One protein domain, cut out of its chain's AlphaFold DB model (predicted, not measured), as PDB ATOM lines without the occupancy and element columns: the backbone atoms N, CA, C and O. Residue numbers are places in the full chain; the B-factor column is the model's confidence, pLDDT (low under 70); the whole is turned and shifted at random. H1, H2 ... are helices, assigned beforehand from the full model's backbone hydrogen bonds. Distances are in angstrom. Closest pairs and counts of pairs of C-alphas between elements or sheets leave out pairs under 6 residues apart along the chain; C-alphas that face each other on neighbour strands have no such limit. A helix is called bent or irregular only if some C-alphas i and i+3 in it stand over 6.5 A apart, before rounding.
ATOM      1  N   LEU A 412     141.776  96.111  54.620       82.44
ATOM      2  CA  LEU A 412     140.440  96.729  54.691       82.44
ATOM      3  C   LEU A 412     140.027  97.490  53.420       82.44
ATOM      4  O   LEU A 412     138.922  98.037  53.353       82.44
ATOM      5  N   GLY A 413     140.890  97.526  52.399       82.44
ATOM      6  CA  GLY A 413     140.586  98.086  51.081       82.44
ATOM      7  C   GLY A 413     139.992  99.498  51.149       82.44
ATOM      8  O   GLY A 413     140.673 100.453  51.516       82.44
ATOM      9  N   LYS A 414     138.705  99.639  50.799       79.62
ATOM     10  CA  LYS A 414     137.999 100.936  50.739       79.62
ATOM     11  C   LYS A 414     137.810 101.614  52.104       79.62
ATOM     12  O   LYS A 414     137.751 102.839  52.149       79.62
ATOM     13  N   TYR A 415     137.720 100.850  53.195       84.81
ATOM     14  CA  TYR A 415     137.518 101.399  54.545       84.81
ATOM     15  C   TYR A 415     138.831 101.734  55.260       84.81
ATOM     16  O   TYR A 415     138.808 102.394  56.295       84.81
ATOM     17  N   ALA A 416     139.969 101.329  54.689       88.50
ATOM     18  CA  ALA A 416     141.277 101.453  55.318       88.50
ATOM     19  C   ALA A 416     141.651 102.891  55.701       88.50
ATOM     20  O   ALA A 416     142.244 103.110  56.749       88.50
ATOM     21  N   SER A 417     141.301 103.884  54.881       90.19
ATOM     22  CA  SER A 417     141.614 105.288  55.173       90.19
ATOM     23  C   SER A 417     140.842 105.822  56.382       90.19
ATOM     24  O   SER A 417     141.397 106.580  57.174       90.19
ATOM     25  N   TRP A 418     139.583 105.412  56.538       92.69
ATOM     26  CA  TRP A 418     138.723 105.815  57.651       92.69
ATOM     27  C   TRP A 418     139.170 105.164  58.953       92.69
ATOM     28  O   TRP A 418     139.355 105.854  59.953       92.69
ATOM     29  N   THR A 419     139.411 103.853  58.923       92.38
ATOM     30  CA  THR A 419     139.878 103.112  60.098       92.38
ATOM     31  C   THR A 419     141.273 103.559  60.520       92.38
ATOM     32  O   THR A 419     141.503 103.759  61.709       92.38
ATOM     33  N   ALA A 420     142.186 103.792  59.573       92.88
ATOM     34  CA  ALA A 420     143.521 104.291  59.882       92.88
ATOM     35  C   ALA A 420     143.487 105.694  60.503       92.88
ATOM     36  O   ALA A 420     144.189 105.929  61.481       92.88
ATOM     37  N   ALA A 421     142.659 106.608  59.985       94.06
ATOM     38  CA  ALA A 421     142.514 107.946  60.559       94.06
ATOM     39  C   ALA A 421     141.920 107.911  61.974       94.06
ATOM     40  O   ALA A 421     142.426 108.595  62.857       94.06
ATOM     41  N   PHE A 422     140.903 107.077  62.213       95.62
ATOM     42  CA  PHE A 422     140.312 106.910  63.544       95.62
ATOM     43  C   PHE A 422     141.341 106.364  64.541       95.62
ATOM     44  O   PHE A 422     141.562 106.936  65.604       95.62
ATOM     45  N   LEU A 423     142.036 105.287  64.162       94.12
ATOM     46  CA  LEU A 423     143.062 104.662  64.993       94.12
ATOM     47  C   LEU A 423     144.284 105.569  65.210       94.12
ATOM     48  O   LEU A 423     144.923 105.474  66.253       94.12
ATOM     49  N   ALA A 424     144.600 106.465  64.272       92.88
ATOM     50  CA  ALA A 424     145.649 107.465  64.453       92.88
ATOM     51  C   ALA A 424     145.331 108.457  65.582       92.88
ATOM     52  O   ALA A 424     146.251 108.855  66.292       92.88
ATOM     53  N   ALA A 472     150.946 112.410  58.708       93.25
ATOM     54  CA  ALA A 472     151.763 111.319  58.176       93.25
ATOM     55  C   ALA A 472     151.102 110.647  56.955       93.25
ATOM     56  O   ALA A 472     151.738 110.498  55.908       93.25
ATOM     57  N   PHE A 473     149.805 110.332  57.018       93.94
ATOM     58  CA  PHE A 473     149.082 109.716  55.897       93.94
ATOM     59  C   PHE A 473     148.944 110.635  54.678       93.94
ATOM     60  O   PHE A 473     149.015 110.165  53.536       93.94
ATOM     61  N   ILE A 474     148.780 111.945  54.892       94.25
ATOM     62  CA  ILE A 474     148.795 112.941  53.810       94.25
ATOM     63  C   ILE A 474     150.190 113.006  53.181       94.25
ATOM     64  O   ILE A 474     150.319 113.015  51.954       94.25
ATOM     65  N   ARG A 475     151.245 113.019  54.007       91.12
ATOM     66  CA  ARG A 475     152.639 113.032  53.546       91.12
ATOM     67  C   ARG A 475     152.971 111.796  52.708       91.12
ATOM     68  O   ARG A 475     153.628 111.939  51.677       91.12
ATOM     69  N   GLY A 476     152.486 110.625  53.123       87.19
ATOM     70  CA  GLY A 476     152.599 109.352  52.403       87.19
ATOM     71  C   GLY A 476     151.672 109.219  51.187       87.19
ATOM     72  O   GLY A 476     151.703 108.200  50.502       87.19
ATOM     73  N   GLY A 477     150.832 110.221  50.901       88.31
ATOM     74  CA  GLY A 477     149.929 110.232  49.746       88.31
ATOM     75  C   GLY A 477     148.733 109.278  49.847       88.31
ATOM     76  O   GLY A 477     148.014 109.103  48.863       88.31
ATOM     77  N   LYS A 478     148.496 108.678  51.021       88.62
ATOM     78  CA  LYS A 478     147.386 107.742  51.275       88.62
ATOM     79  C   LYS A 478     146.045 108.463  51.395       88.62
ATOM     80  O   LYS A 478     145.004 107.907  51.057       88.62
ATOM     81  N   ILE A 479     146.081 109.705  51.878       91.06
ATOM     82  CA  ILE A 479     144.911 110.543  52.137       91.06
ATOM     83  C   ILE A 479     145.102 111.915  51.481       91.06
ATOM     84  O   ILE A 479     146.185 112.492  51.528       91.06
ATOM     85  N   LYS A 480     144.036 112.456  50.874       88.94
ATOM     86  CA  LYS A 480     144.030 113.805  50.269       88.94
ATOM     87  C   LYS A 480     143.198 114.821  51.058       88.94
ATOM     88  O   LYS A 480     143.600 115.978  51.152       88.94
ATOM     89  N   ASN A 481     142.055 114.403  51.609       92.00
ATOM     90  CA  ASN A 481     141.103 115.284  52.293       92.00
ATOM     91  C   ASN A 481     141.345 115.337  53.812       92.00
ATOM     92  O   ASN A 481     140.647 114.695  54.591       92.00
ATOM     93  N   GLY A 482     142.336 116.107  54.233       91.94
ATOM     94  CA  GLY A 482     142.746 116.228  55.627       91.94
ATOM     95  C   GLY A 482     141.678 116.814  56.544       91.94
ATOM     96  O   GLY A 482     141.685 116.476  57.715       91.94
ATOM     97  N   PHE A 483     140.722 117.601  56.037       96.00
ATOM     98  CA  PHE A 483     139.599 118.081  56.852       96.00
ATOM     99  C   PHE A 483     138.751 116.912  57.368       96.00
ATOM    100  O   PHE A 483     138.536 116.759  58.566       96.00
ATOM    101  N   LEU A 484     138.331 116.032  56.455       96.25
ATOM    102  CA  LEU A 484     137.476 114.890  56.774       96.25
ATOM    103  C   LEU A 484     138.197 113.851  57.639       96.25
ATOM    104  O   LEU A 484     137.647 113.374  58.623       96.25
ATOM    105  N   PHE A 485     139.438 113.507  57.298       95.69
ATOM    106  CA  PHE A 485     140.193 112.525  58.082       95.69
ATOM    107  C   PHE A 485     140.739 113.109  59.393       95.69
ATOM    108  O   PHE A 485     140.911 112.366  60.354       95.69
ATOM    109  N   GLY A 486     140.933 114.430  59.469       96.25
ATOM    110  CA  GLY A 486     141.165 115.153  60.718       96.25
ATOM    111  C   GLY A 486     139.964 115.047  61.656       96.25
ATOM    112  O   GLY A 486     140.133 114.635  62.796       96.25
ATOM    113  N   ALA A 487     138.747 115.292  61.155       96.81
ATOM    114  CA  ALA A 487     137.506 115.084  61.909       96.81
ATOM    115  C   ALA A 487     137.386 113.651  62.462       96.81
ATOM    116  O   ALA A 487     137.059 113.455  63.629       96.81
ATOM    117  N   VAL A 488     137.697 112.645  61.639       96.81
ATOM    118  CA  VAL A 488     137.661 111.227  62.039       96.81
ATOM    119  C   VAL A 488     138.711 110.908  63.108       96.81
ATOM    120  O   VAL A 488     138.421 110.157  64.037       96.81
ATOM    121  N   SER A 489     139.909 111.490  63.007       96.69
ATOM    122  CA  SER A 489     140.946 111.356  64.036       96.69
ATOM    123  C   SER A 489     140.523 112.003  65.356       96.69
ATOM    124  O   SER A 489     140.642 111.377  66.405       96.69
ATOM    125  N   GLY A 490     139.932 113.202  65.310       95.38
ATOM    126  CA  GLY A 490     139.369 113.868  66.490       95.38
ATOM    127  C   GLY A 490     138.260 113.049  67.158       95.38
ATOM    128  O   GLY A 490     138.244 112.916  68.378       95.38
ATOM    129  N   ALA A 491     137.386 112.419  66.365       95.44
ATOM    130  CA  ALA A 491     136.372 111.497  66.879       95.44
ATOM    131  C   ALA A 491     136.991 110.247  67.531       95.44
ATOM    132  O   ALA A 491     136.514 109.803  68.574       95.44
ATOM    133  N   GLY A 492     138.061 109.696  66.946       95.06
ATOM    134  CA  GLY A 492     138.819 108.589  67.535       95.06
ATOM    135  C   GLY A 492     139.487 108.962  68.852       95.06
ATOM    136  O   GLY A 492     139.410 108.198  69.814       95.06
ATOM    137  N   PHE A 493     140.072 110.159  68.918       94.38
ATOM    138  CA  PHE A 493     140.668 110.681  70.142       94.38
ATOM    139  C   PHE A 493     139.626 110.822  71.253       94.38
ATOM    140  O   PHE A 493     139.779 110.214  72.308       94.38
ATOM    141  N   PHE A 494     138.522 111.528  70.981       92.06
ATOM    142  CA  PHE A 494     137.421 111.689  71.934       92.06
ATOM    143  C   PHE A 494     136.870 110.339  72.404       92.06
ATOM    144  O   PHE A 494     136.644 110.146  73.595       92.06
ATOM    145  N   PHE A 495     136.658 109.393  71.480       91.56
ATOM    146  CA  PHE A 495     136.120 108.077  71.820       91.56
ATOM    147  C   PHE A 495     136.980 107.381  72.876       91.56
ATOM    148  O   PHE A 495     136.466 106.948  73.906       91.56
ATOM    149  N   ALA A 496     138.288 107.301  72.647       89.12
ATOM    150  CA  ALA A 496     139.159 106.586  73.565       89.12
ATOM    151  C   ALA A 496     139.497 107.394  74.833       89.12
ATOM    152  O   ALA A 496     139.656 106.782  75.887       89.12
ATOM    153  N   GLU A 497     139.494 108.730  74.781       85.56
ATOM    154  CA  GLU A 497     139.532 109.586  75.975       85.56
ATOM    155  C   GLU A 497     138.339 109.272  76.893       85.56
ATOM    156  O   GLU A 497     138.524 108.952  78.066       85.56
ATOM    157  N   LYS A 498     137.112 109.239  76.351       84.19
ATOM    158  CA  LYS A 498     135.914 108.908  77.139       84.19
ATOM    159  C   LYS A 498     135.882 107.460  77.608       84.19
ATOM    160  O   LYS A 498     135.427 107.218  78.721       84.19
ATOM    161  N   CYS A 499     136.402 106.509  76.830       82.50
ATOM    162  CA  CYS A 499     136.575 105.139  77.314       82.50
ATOM    163  C   CYS A 499     137.519 105.066  78.522       82.50
ATOM    164  O   CYS A 499     137.212 104.344  79.465       82.50
ATOM    165  N   LEU A 500     138.631 105.812  78.525       78.31
ATOM    166  CA  LEU A 500     139.521 105.875  79.688       78.31
ATOM    167  C   LEU A 500     138.824 106.539  80.878       78.31
ATOM    168  O   LEU A 500     138.829 105.968  81.965       78.31
ATOM    169  N   SER A 501     138.151 107.677  80.677       73.19
ATOM    170  CA  SER A 501     137.398 108.349  81.747       73.19
ATOM    171  C   SER A 501     136.309 107.456  82.355       73.19
ATOM    172  O   SER A 501     136.137 107.449  83.568       73.19
ATOM    173  N   LEU A 502     135.602 106.668  81.537       69.25
ATOM    174  CA  LEU A 502     134.579 105.717  81.993       69.25
ATOM    175  C   LEU A 502     135.137 104.666  82.958       69.25
ATOM    176  O   LEU A 502     134.459 104.299  83.911       69.25
ATOM    177  N   ILE A 503     136.367 104.206  82.732       67.38
ATOM    178  CA  ILE A 503     137.019 103.195  83.574       67.38
ATOM    179  C   ILE A 503     137.377 103.779  84.947       67.38
ATOM    180  O   ILE A 503     137.185 103.116  85.962       67.38
ATOM    181  N   TYR A 504     137.805 105.042  85.000       64.81
ATOM    182  CA  TYR A 504     137.994 105.742  86.275       64.81
ATOM    183  C   TYR A 504     136.662 106.017  86.988       64.81
ATOM    184  O   TYR A 504     136.582 105.932  88.208       64.81
ATOM    185  N   LEU A 505     135.587 106.276  86.238       54.50
ATOM    186  CA  LEU A 505     134.248 106.496  86.794       54.50
ATOM    187  C   LEU A 505     133.595 105.217  87.337       54.50
ATOM    188  O   LEU A 505     132.751 105.318  88.219       54.50
ATOM    189  N   THR A 506     133.964 104.022  86.861       53.78
ATOM    190  CA  THR A 506     133.413 102.765  87.409       53.78
ATOM    191  C   THR A 506     133.847 102.482  88.847       53.78
ATOM    192  O   THR A 506     133.134 101.780  89.559       53.78
ATOM    193  N   GLU A 507     134.966 103.062  89.287       50.56
ATOM    194  CA  GLU A 507     135.452 102.999  90.672       50.56
ATOM    195  C   GLU A 507     134.786 104.069  91.562       50.56
ATOM    196  O   GLU A 507     134.559 103.853  92.749       50.56
ATOM    197  N   PHE A 508     134.367 105.188  90.955       48.94
ATOM    198  CA  PHE A 508     133.661 106.309  91.582       48.94
ATOM    199  C   PHE A 508     132.261 106.494  90.981       48.94
ATOM    200  O   PHE A 508     131.922 107.583  90.515       48.94
ATOM    201  N   LEU A 509     131.432 105.441  90.963       44.06
ATOM    202  CA  LEU A 509     130.015 105.515  90.563       44.06
ATOM    203  C   LEU A 509     129.195 106.303  91.603       44.06
ATOM    204  O   LEU A 509     128.254 105.789  92.206       44.06
ATOM    205  N   THR A 510     129.548 107.565  91.817       53.31
ATOM    206  CA  THR A 510     128.691 108.543  92.466       53.31
ATOM    207  C   THR A 510     127.609 108.989  91.481       53.31
ATOM    208  O   THR A 510     127.738 108.859  90.256       53.31
ATOM    209  N   GLU A 511     126.499 109.505  92.003       54.62
ATOM    210  CA  GLU A 511     125.408 110.042  91.181       54.62
ATOM    211  C   GLU A 511     125.890 111.196  90.274       54.62
ATOM    212  O   GLU A 511     125.354 111.378  89.178       54.62
ATOM    213  N   GLU A 512     126.974 111.899  90.639       49.03
ATOM    214  CA  GLU A 512     127.592 112.926  89.789       49.03
ATOM    215  C   GLU A 512     128.270 112.348  88.533       49.03
ATOM    216  O   GLU A 512     128.183 112.943  87.457       49.03
ATOM    217  N   GLY A 513     128.894 111.168  88.620       48.09
ATOM    218  CA  GLY A 513     129.520 110.501  87.471       48.09
ATOM    219  C   GLY A 513     128.501 110.043  86.420       48.09
ATOM    220  O   GLY A 513     128.741 110.146  85.212       48.09
ATOM    221  N   LYS A 514     127.314 109.614  86.869       53.94
ATOM    222  CA  LYS A 514     126.172 109.318  85.988       53.94
ATOM    223  C   LYS A 514     125.592 110.592  85.370       53.94
ATOM    224  O   LYS A 514     125.252 110.584  84.188       53.94
ATOM    225  N   ALA A 515     125.533 111.691  86.128       53.91
ATOM    226  CA  ALA A 515     125.100 112.994  85.624       53.91
ATOM    227  C   ALA A 515     126.071 113.572  84.574       53.91
ATOM    228  O   ALA A 515     125.619 114.135  83.580       53.91
ATOM    229  N   PHE A 516     127.385 113.366  84.727       52.59
ATOM    230  CA  PHE A 516     128.402 113.776  83.749       52.59
ATOM    231  C   PHE A 516     128.271 113.037  82.405       52.59
ATOM    232  O   PHE A 516     128.408 113.644  81.345       52.59
ATOM    233  N   LEU A 517     127.941 111.740  82.437       53.09
ATOM    234  CA  LEU A 517     127.665 110.939  81.235       53.09
ATOM    235  C   LEU A 517     126.303 111.248  80.596       53.09
ATOM    236  O   LEU A 517     126.114 111.015  79.404       53.09
ATOM    237  N   ALA A 518     125.348 111.754  81.377       52.78
ATOM    238  CA  ALA A 518     124.032 112.172  80.895       52.78
ATOM    239  C   ALA A 518     123.988 113.649  80.451       52.78
ATOM    240  O   ALA A 518     122.967 114.098  79.929       52.78
ATOM    241  N   ALA A 519     125.069 114.410  80.652       55.34
ATOM    242  CA  ALA A 519     125.093 115.850  80.433       55.34
ATOM    243  C   ALA A 519     125.008 116.230  78.944       55.34
ATOM    244  O   ALA A 519     125.773 115.753  78.101       55.34
ATOM    245  N   GLU A 520     124.152 117.211  78.643       51.50
ATOM    246  CA  GLU A 520     123.976 117.831  77.318       51.50
ATOM    247  C   GLU A 520     125.290 118.406  76.729       51.50
ATOM    248  O   GLU A 520     125.412 118.586  75.516       51.50
ATOM    249  N   GLY A 521     126.319 118.610  77.564       65.56
ATOM    250  CA  GLY A 521     127.656 119.067  77.173       65.56
ATOM    251  C   GLY A 521     128.520 118.044  76.420       65.56
ATOM    252  O   GLY A 521     129.469 118.451  75.747       65.56
ATOM    253  N   MET A 522     128.206 116.739  76.446       72.75
ATOM    254  CA  MET A 522     129.011 115.723  75.737       72.75
ATOM    255  C   MET A 522     129.071 115.961  74.224       72.75
ATOM    256  O   MET A 522     130.123 115.786  73.603       72.75
ATOM    257  N   TRP A 523     127.961 116.405  73.632       77.94
ATOM    258  CA  TRP A 523     127.890 116.727  72.206       77.94
ATOM    259  C   TRP A 523     128.725 117.957  71.852       77.94
ATOM    260  O   TRP A 523     129.356 117.978  70.795       77.94
ATOM    261  N   ALA A 524     128.776 118.951  72.743       81.50
ATOM    262  CA  ALA A 524     129.605 120.137  72.566       81.50
ATOM    263  C   ALA A 524     131.099 119.784  72.620       81.50
ATOM    264  O   ALA A 524     131.849 120.196  71.735       81.50
ATOM    265  N   ILE A 525     131.514 118.951  73.585       82.81
ATOM    266  CA  ILE A 525     132.900 118.464  73.689       82.81
ATOM    267  C   ILE A 525     133.282 117.697  72.417       82.81
ATOM    268  O   ILE A 525     134.287 118.018  71.782       82.81
ATOM    269  N   LEU A 526     132.461 116.731  71.990       85.00
ATOM    270  CA  LEU A 526     132.709 115.967  70.763       85.00
ATOM    271  C   LEU A 526     132.825 116.886  69.539       85.00
ATOM    272  O   LEU A 526     133.732 116.720  68.721       85.00
ATOM    273  N   PHE A 527     131.922 117.859  69.409       88.62
ATOM    274  CA  PHE A 527     131.923 118.795  68.291       88.62
ATOM    275  C   PHE A 527     133.212 119.621  68.238       88.62
ATOM    276  O   PHE A 527     133.814 119.731  67.168       88.62
ATOM    277  N   VAL A 528     133.669 120.153  69.377       89.75
ATOM    278  CA  VAL A 528     134.919 120.923  69.458       89.75
ATOM    279  C   VAL A 528     136.119 120.055  69.086       89.75
ATOM    280  O   VAL A 528     136.930 120.479  68.259       89.75
ATOM    281  N   GLN A 529     136.192 118.821  69.601       89.06
ATOM    282  CA  GLN A 529     137.293 117.898  69.304       89.06
ATOM    283  C   GLN A 529     137.377 117.552  67.807       89.06
ATOM    284  O   GLN A 529     138.461 117.554  67.206       89.06
ATOM    285  N   ILE A 530     136.226 117.302  67.175       93.94
ATOM    286  CA  ILE A 530     136.125 117.043  65.734       93.94
ATOM    287  C   ILE A 530     136.517 118.285  64.928       93.94
ATOM    288  O   ILE A 530     137.295 118.180  63.975       93.94
ATOM    289  N   LEU A 531     135.983 119.454  65.290       95.06
ATOM    290  CA  LEU A 531     136.184 120.695  64.549       95.06
ATOM    291  C   LEU A 531     137.652 121.137  64.573       95.06
ATOM    292  O   LEU A 531     138.210 121.429  63.514       95.06
ATOM    293  N   CYS A 532     138.290 121.145  65.745       95.38
ATOM    294  CA  CYS A 532     139.692 121.542  65.895       95.38
ATOM    295  C   CYS A 532     140.612 120.637  65.058       95.38
ATOM    296  O   CYS A 532     141.388 121.122  64.224       95.38
ATOM    297  N   SER A 533     140.407 119.318  65.145       95.19
ATOM    298  CA  SER A 533     141.171 118.339  64.363       95.19
ATOM    299  C   SER A 533     140.939 118.472  62.853       95.19
ATOM    300  O   SER A 533     141.870 118.314  62.055       95.19
ATOM    301  N   ALA A 534     139.714 118.797  62.426       96.62
ATOM    302  CA  ALA A 534     139.386 119.031  61.020       96.62
ATOM    303  C   ALA A 534     140.071 120.291  60.466       96.62
ATOM    304  O   ALA A 534     140.627 120.266  59.362       96.62
ATOM    305  N   ILE A 535     140.087 121.383  61.240       96.31
ATOM    306  CA  ILE A 535     140.770 122.638  60.888       96.31
ATOM    307  C   ILE A 535     142.276 122.396  60.739       96.31
ATOM    308  O   ILE A 535     142.865 122.762  59.714       96.31
ATOM    309  N   ALA A 536     142.897 121.722  61.712       96.06
ATOM    310  CA  ALA A 536     144.309 121.361  61.641       96.06
ATOM    311  C   ALA A 536     144.594 120.482  60.406       96.06
ATOM    312  O   ALA A 536     145.522 120.755  59.635       96.06
ATOM    313  N   GLY A 537     143.749 119.479  60.152       95.56
ATOM    314  CA  GLY A 537     143.883 118.566  59.018       95.56
ATOM    315  C   GLY A 537     143.754 119.231  57.660       95.56
ATOM    316  O   GLY A 537     144.526 118.919  56.747       95.56
ATOM    317  N   TYR A 538     142.866 120.212  57.530       96.44
ATOM    318  CA  TYR A 538     142.795 121.046  56.336       96.44
ATOM    319  C   TYR A 538     144.118 121.781  56.076       96.44
ATOM    320  O   TYR A 538     144.645 121.739  54.959       96.44
ATOM    321  N   GLY A 539     144.716 122.365  57.119       94.62
ATOM    322  CA  GLY A 539     146.020 123.022  57.035       94.62
ATOM    323  C   GLY A 539     147.132 122.102  56.522       94.62
ATOM    324  O   GLY A 539     147.891 122.489  55.629       94.62
ATOM    325  N   PHE A 540     147.208 120.867  57.026       95.00
ATOM    326  CA  PHE A 540     148.190 119.878  56.559       95.00
ATOM    327  C   PHE A 540     147.905 119.354  55.146       95.00
ATOM    328  O   PHE A 540     148.845 119.027  54.414       95.00
ATOM    329  N   SER A 541     146.647 119.331  54.701       95.25
ATOM    330  CA  SER A 541     146.310 119.032  53.304       95.25
ATOM    331  C   SER A 541     146.883 120.059  52.332       95.25
ATOM    332  O   SER A 541     147.435 119.678  51.295       95.25
ATOM    333  N   LEU A 542     146.828 121.348  52.677       94.12
ATOM    334  CA  LEU A 542     147.381 122.424  51.843       94.12
ATOM    335  C   LEU A 542     148.905 122.331  51.688       94.12
ATOM    336  O   LEU A 542     149.465 122.812  50.702       94.12
ATOM    337  N   THR A 543     149.587 121.707  52.647       92.19
ATOM    338  CA  THR A 543     151.053 121.633  52.709       92.19
ATOM    339  C   THR A 543     151.596 120.240  52.387       92.19
ATOM    340  O   THR A 543     152.801 120.002  52.519       92.19
ATOM    341  N   ARG A 544     150.732 119.315  51.939       91.38
ATOM    342  CA  ARG A 544     151.067 117.903  51.675       91.38
ATOM    343  C   ARG A 544     151.736 117.224  52.881       91.38
ATOM    344  O   ARG A 544     152.758 116.547  52.736       91.38
ATOM    345  N   GLY A 545     151.190 117.462  54.073       87.75
ATOM    346  CA  GLY A 545     151.638 116.861  55.331       87.75
ATOM    347  C   GLY A 545     152.938 117.446  55.890       87.75
ATOM    348  O   GLY A 545     153.511 116.882  56.818       87.75
ATOM    349  N   LYS A 546     153.452 118.556  55.341       89.88
ATOM    350  CA  LYS A 546     154.657 119.218  55.864       89.88
ATOM    351  C   LYS A 546     154.304 120.226  56.949       89.88
ATOM    352  O   LYS A 546     153.408 121.043  56.741       89.88
ATOM    353  N   PHE A 547     155.099 120.250  58.017       88.50
ATOM    354  CA  PHE A 547     155.134 121.355  58.975       88.50
ATOM    355  C   PHE A 547     155.712 122.600  58.295       88.50
ATOM    356  O   PHE A 547     156.922 122.762  58.163       88.50
ATOM    357  N   SER A 548     154.830 123.460  57.799       91.81
ATOM    358  CA  SER A 548     155.174 124.756  57.214       91.81
ATOM    359  C   SER A 548     154.326 125.845  57.857       91.81
ATOM    360  O   SER A 548     153.364 125.539  58.559       91.81
ATOM    361  N   PHE A 549     154.644 127.110  57.586       91.88
ATOM    362  CA  PHE A 549     153.922 128.247  58.160       91.88
ATOM    363  C   PHE A 549     152.395 128.094  58.056       91.88
ATOM    364  O   PHE A 549     151.705 128.207  59.060       91.88
ATOM    365  N   LYS A 550     151.874 127.701  56.883       92.00
ATOM    366  CA  LYS A 550     150.429 127.502  56.680       92.00
ATOM    367  C   LYS A 550     149.845 126.407  57.582       92.00
ATOM    368  O   LYS A 550     148.876 126.660  58.285       92.00
ATOM    369  N   SER A 551     150.423 125.206  57.612       92.81
ATOM    370  CA  SER A 551     149.884 124.122  58.452       92.81
ATOM    371  C   SER A 551     149.976 124.461  59.940       92.81
ATOM    372  O   SER A 551     149.055 124.160  60.689       92.81
ATOM    373  N   ILE A 552     151.052 125.141  60.351       93.69
ATOM    374  CA  ILE A 552     151.243 125.596  61.731       93.69
ATOM    375  C   ILE A 552     150.188 126.643  62.102       93.69
ATOM    376  O   ILE A 552     149.614 126.545  63.177       93.69
ATOM    377  N   THR A 553     149.859 127.593  61.218       95.25
ATOM    378  CA  THR A 553     148.806 128.586  61.504       95.25
ATOM    379  C   THR A 553     147.432 127.949  61.725       95.25
ATOM    380  O   THR A 553     146.721 128.343  62.646       95.25
ATOM    381  N   PHE A 554     147.072 126.923  60.946       96.38
ATOM    382  CA  PHE A 554     145.818 126.188  61.147       96.38
ATOM    383  C   PHE A 554     145.832 125.359  62.438       96.38
ATOM    384  O   PHE A 554     144.837 125.353  63.155       96.38
ATOM    385  N   LEU A 555     146.959 124.718  62.769       95.81
ATOM    386  CA  LEU A 555     147.116 124.003  64.039       95.81
ATOM    387  C   LEU A 555     147.013 124.954  65.242       95.81
ATOM    388  O   LEU A 555     146.293 124.662  66.186       95.81
ATOM    389  N   LEU A 556     147.664 126.119  65.193       95.50
ATOM    390  CA  LEU A 556     147.549 127.138  66.242       95.50
ATOM    391  C   LEU A 556     146.115 127.652  66.380       95.50
ATOM    392  O   LEU A 556     145.649 127.858  67.493       95.50
ATOM    393  N   THR A 557     145.399 127.814  65.265       95.81
ATOM    394  CA  THR A 557     143.980 128.198  65.292       95.81
ATOM    395  C   THR A 557     143.140 127.134  66.003       95.81
ATOM    396  O   THR A 557     142.322 127.480  66.849       95.81
ATOM    397  N   ALA A 558     143.374 125.851  65.711       95.75
ATOM    398  CA  ALA A 558     142.716 124.740  66.397       95.75
ATOM    399  C   ALA A 558     143.020 124.731  67.907       95.75
ATOM    400  O   ALA A 558     142.098 124.639  68.710       95.75
ATOM    401  N   ILE A 559     144.283 124.932  68.298       94.69
ATOM    402  CA  ILE A 559     144.695 124.999  69.710       94.69
ATOM    403  C   ILE A 559     144.019 126.165  70.436       94.69
ATOM    404  O   ILE A 559     143.551 125.996  71.555       94.69
ATOM    405  N   VAL A 560     143.944 127.347  69.816       94.94
ATOM    406  CA  VAL A 560     143.282 128.516  70.419       94.94
ATOM    407  C   VAL A 560     141.784 128.269  70.589       94.94
ATOM    408  O   VAL A 560     141.237 128.598  71.638       94.94
ATOM    409  N   LEU A 561     141.120 127.663  69.600       93.56
ATOM    410  CA  LEU A 561     139.705 127.293  69.708       93.56
ATOM    411  C   LEU A 561     139.468 126.281  70.834       93.56
ATOM    412  O   LEU A 561     138.537 126.455  71.620       93.56
ATOM    413  N   HIS A 562     140.334 125.276  70.946       91.69
ATOM    414  CA  HIS A 562     140.290 124.311  72.038       91.69
ATOM    415  C   HIS A 562     140.507 125.001  73.395       91.69
ATOM    416  O   HIS A 562     139.720 124.829  74.321       91.69
ATOM    417  N   LEU A 563     141.511 125.869  73.507       90.81
ATOM    418  CA  LEU A 563     141.796 126.604  74.739       90.81
ATOM    419  C   LEU A 563     140.619 127.487  75.178       90.81
ATOM    420  O   LEU A 563     140.289 127.517  76.361       90.81
ATOM    421  N   ILE A 564     139.971 128.184  74.239       90.31
ATOM    422  CA  ILE A 564     138.764 128.975  74.523       90.31
ATOM    423  C   ILE A 564     137.674 128.075  75.107       90.31
ATOM    424  O   ILE A 564     137.030 128.455  76.081       90.31
ATOM    425  N   PHE A 565     137.496 126.875  74.557       87.38
ATOM    426  CA  PHE A 565     136.528 125.916  75.075       87.38
ATOM    427  C   PHE A 565     136.857 125.449  76.501       87.38
ATOM    428  O   PHE A 565     135.963 125.442  77.343       87.38
ATOM    429  N   TYR A 566     138.123 125.146  76.810       83.94
ATOM    430  CA  TYR A 566     138.530 124.841  78.188       83.94
ATOM    431  C   TYR A 566     138.232 125.989  79.149       83.94
ATOM    432  O   TYR A 566     137.712 125.754  80.235       83.94
ATOM    433  N   ILE A 567     138.532 127.225  78.749       84.06
ATOM    434  CA  ILE A 567     138.260 128.405  79.576       84.06
ATOM    435  C   ILE A 567     136.754 128.566  79.807       84.06
ATOM    436  O   ILE A 567     136.355 128.869  80.922       84.06
ATOM    437  N   ILE A 568     135.920 128.327  78.791       82.69
ATOM    438  CA  ILE A 568     134.456 128.389  78.922       82.69
ATOM    439  C   ILE A 568     133.924 127.319  79.881       82.69
ATOM    440  O   ILE A 568     132.970 127.596  80.589       82.69
ATOM    441  N   ILE A 569     134.505 126.116  79.905       76.44
ATOM    442  CA  ILE A 569     134.096 125.058  80.848       76.44
ATOM    443  C   ILE A 569     134.537 125.376  82.283       76.44
ATOM    444  O   ILE A 569     133.871 124.976  83.232       76.44
ATOM    445  N   LEU A 570     135.688 126.032  82.442       70.50
ATOM    446  CA  LEU A 570     136.261 126.372  83.746       70.50
ATOM    447  C   LEU A 570     135.605 127.600  84.408       70.50
ATOM    448  O   LEU A 570     135.798 127.789  85.609       70.50
ATOM    449  N   LEU A 571     134.901 128.435  83.636       62.25
ATOM    450  CA  LEU A 571     134.130 129.605  84.084       62.25
ATOM    451  C   LEU A 571     132.680 129.220  84.383       62.25
ATOM    452  O   LEU A 571     132.143 129.767  85.372       62.25
TER     453      LEU A 571
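This is residues 412 to 424 and 472 to 571 of the 571 residues of an uncharacterized protein of Candidatus Altiarchaeales archaeon WOR_SM1_86-2 (UniProt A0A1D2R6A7). Three long helices, H3, H5 and H6, lie in a row as a flat slab with H5 in the middle, neighbours running opposite ways; the short, uneven H1 meets H3 near its own last residues, at Phe 422, on the side away from H5, and its first residues point away from the slab. H4 makes a small turn-back at one end, between H3 and H5, where residues 507 to 512 stick out, and tiny H2 sits at the other end, by the start of H3. The printed part has 113 residues with six named helices, H1 to H6 in that order, and no named strand: the class is all helix. It is only just loose, close to compact, with a radius of gyration of the C-alphas of 16.2 A, and spans 48 by 37 by 19 A.

Find C-alpha 412 at (140.440, 96.729, 54.691); from there H1 runs to residue 424 over 15.4 A. H1 is irregular: C-alphas 414 and 417 are 7.2 A apart. After the cut, H2 takes residues 472 to 475. Look for C-alpha 482 at (142.746, 116.228, 55.627), where H3, the longest helix, begins; it reaches residue 507 over 38.2 A. H4 takes residues 511 to 518, H5 residues 521 to 542 over 32.3 A. H6 runs from residue 549 to 570 over 31.1 A and ends at C-alpha 570, (136.261, 126.372, 83.746).

Start at Phe 422: H1 touches H3 there, its C-alpha 4.5 A from that of Ser 489, the closest pair, at a steep tilt of 58 degrees, the same way. H3 touches H1 with residues 485 to 493 alone. H2 is close to H5 but not clearly touching, the closest C-alphas being those of Ile 474 and Ser 541, 6.6 A apart. H3, with residues 482 to 494 alone, touches H5; the closest C-alphas are those of Gly 482 and Gly 537, 4.3 A apart. These two run opposite ways at a shallow tilt of 34.9 degrees, only just short of steep. H4 is close to H3 but not clearly touching, with the C-alphas of Leu 505 and Gly 513 closest at 6.2 A; H4 and H5 meet only through their link. H5 and H6 form a helical hairpin: they touch, closest at the C-alphas of Gly 539 and Ser 551, 4.3 A, at a shallow tilt of 10 degrees, opposite ways. H3 and H6 are apart. In H4, H5 and H6 every O i to N i+4 pair is within hydrogen-bond range; H1 has 6 of 9 and H3 21 of 22, and H2 is too short for such a pair.

The C-alphas of Gly 477 and Glu 511 are the two farthest apart, 48.1 A. Residues 425 to 471 are not printed; C-alphas 424 and 472 are 9.6 A apart across this cut. The links H3 to H4 and H4 to H5 are tight. Confidence is low, with pLDDT under 70, at residues 502 to 521 and residue 571; the mean of the printed part is 84.0.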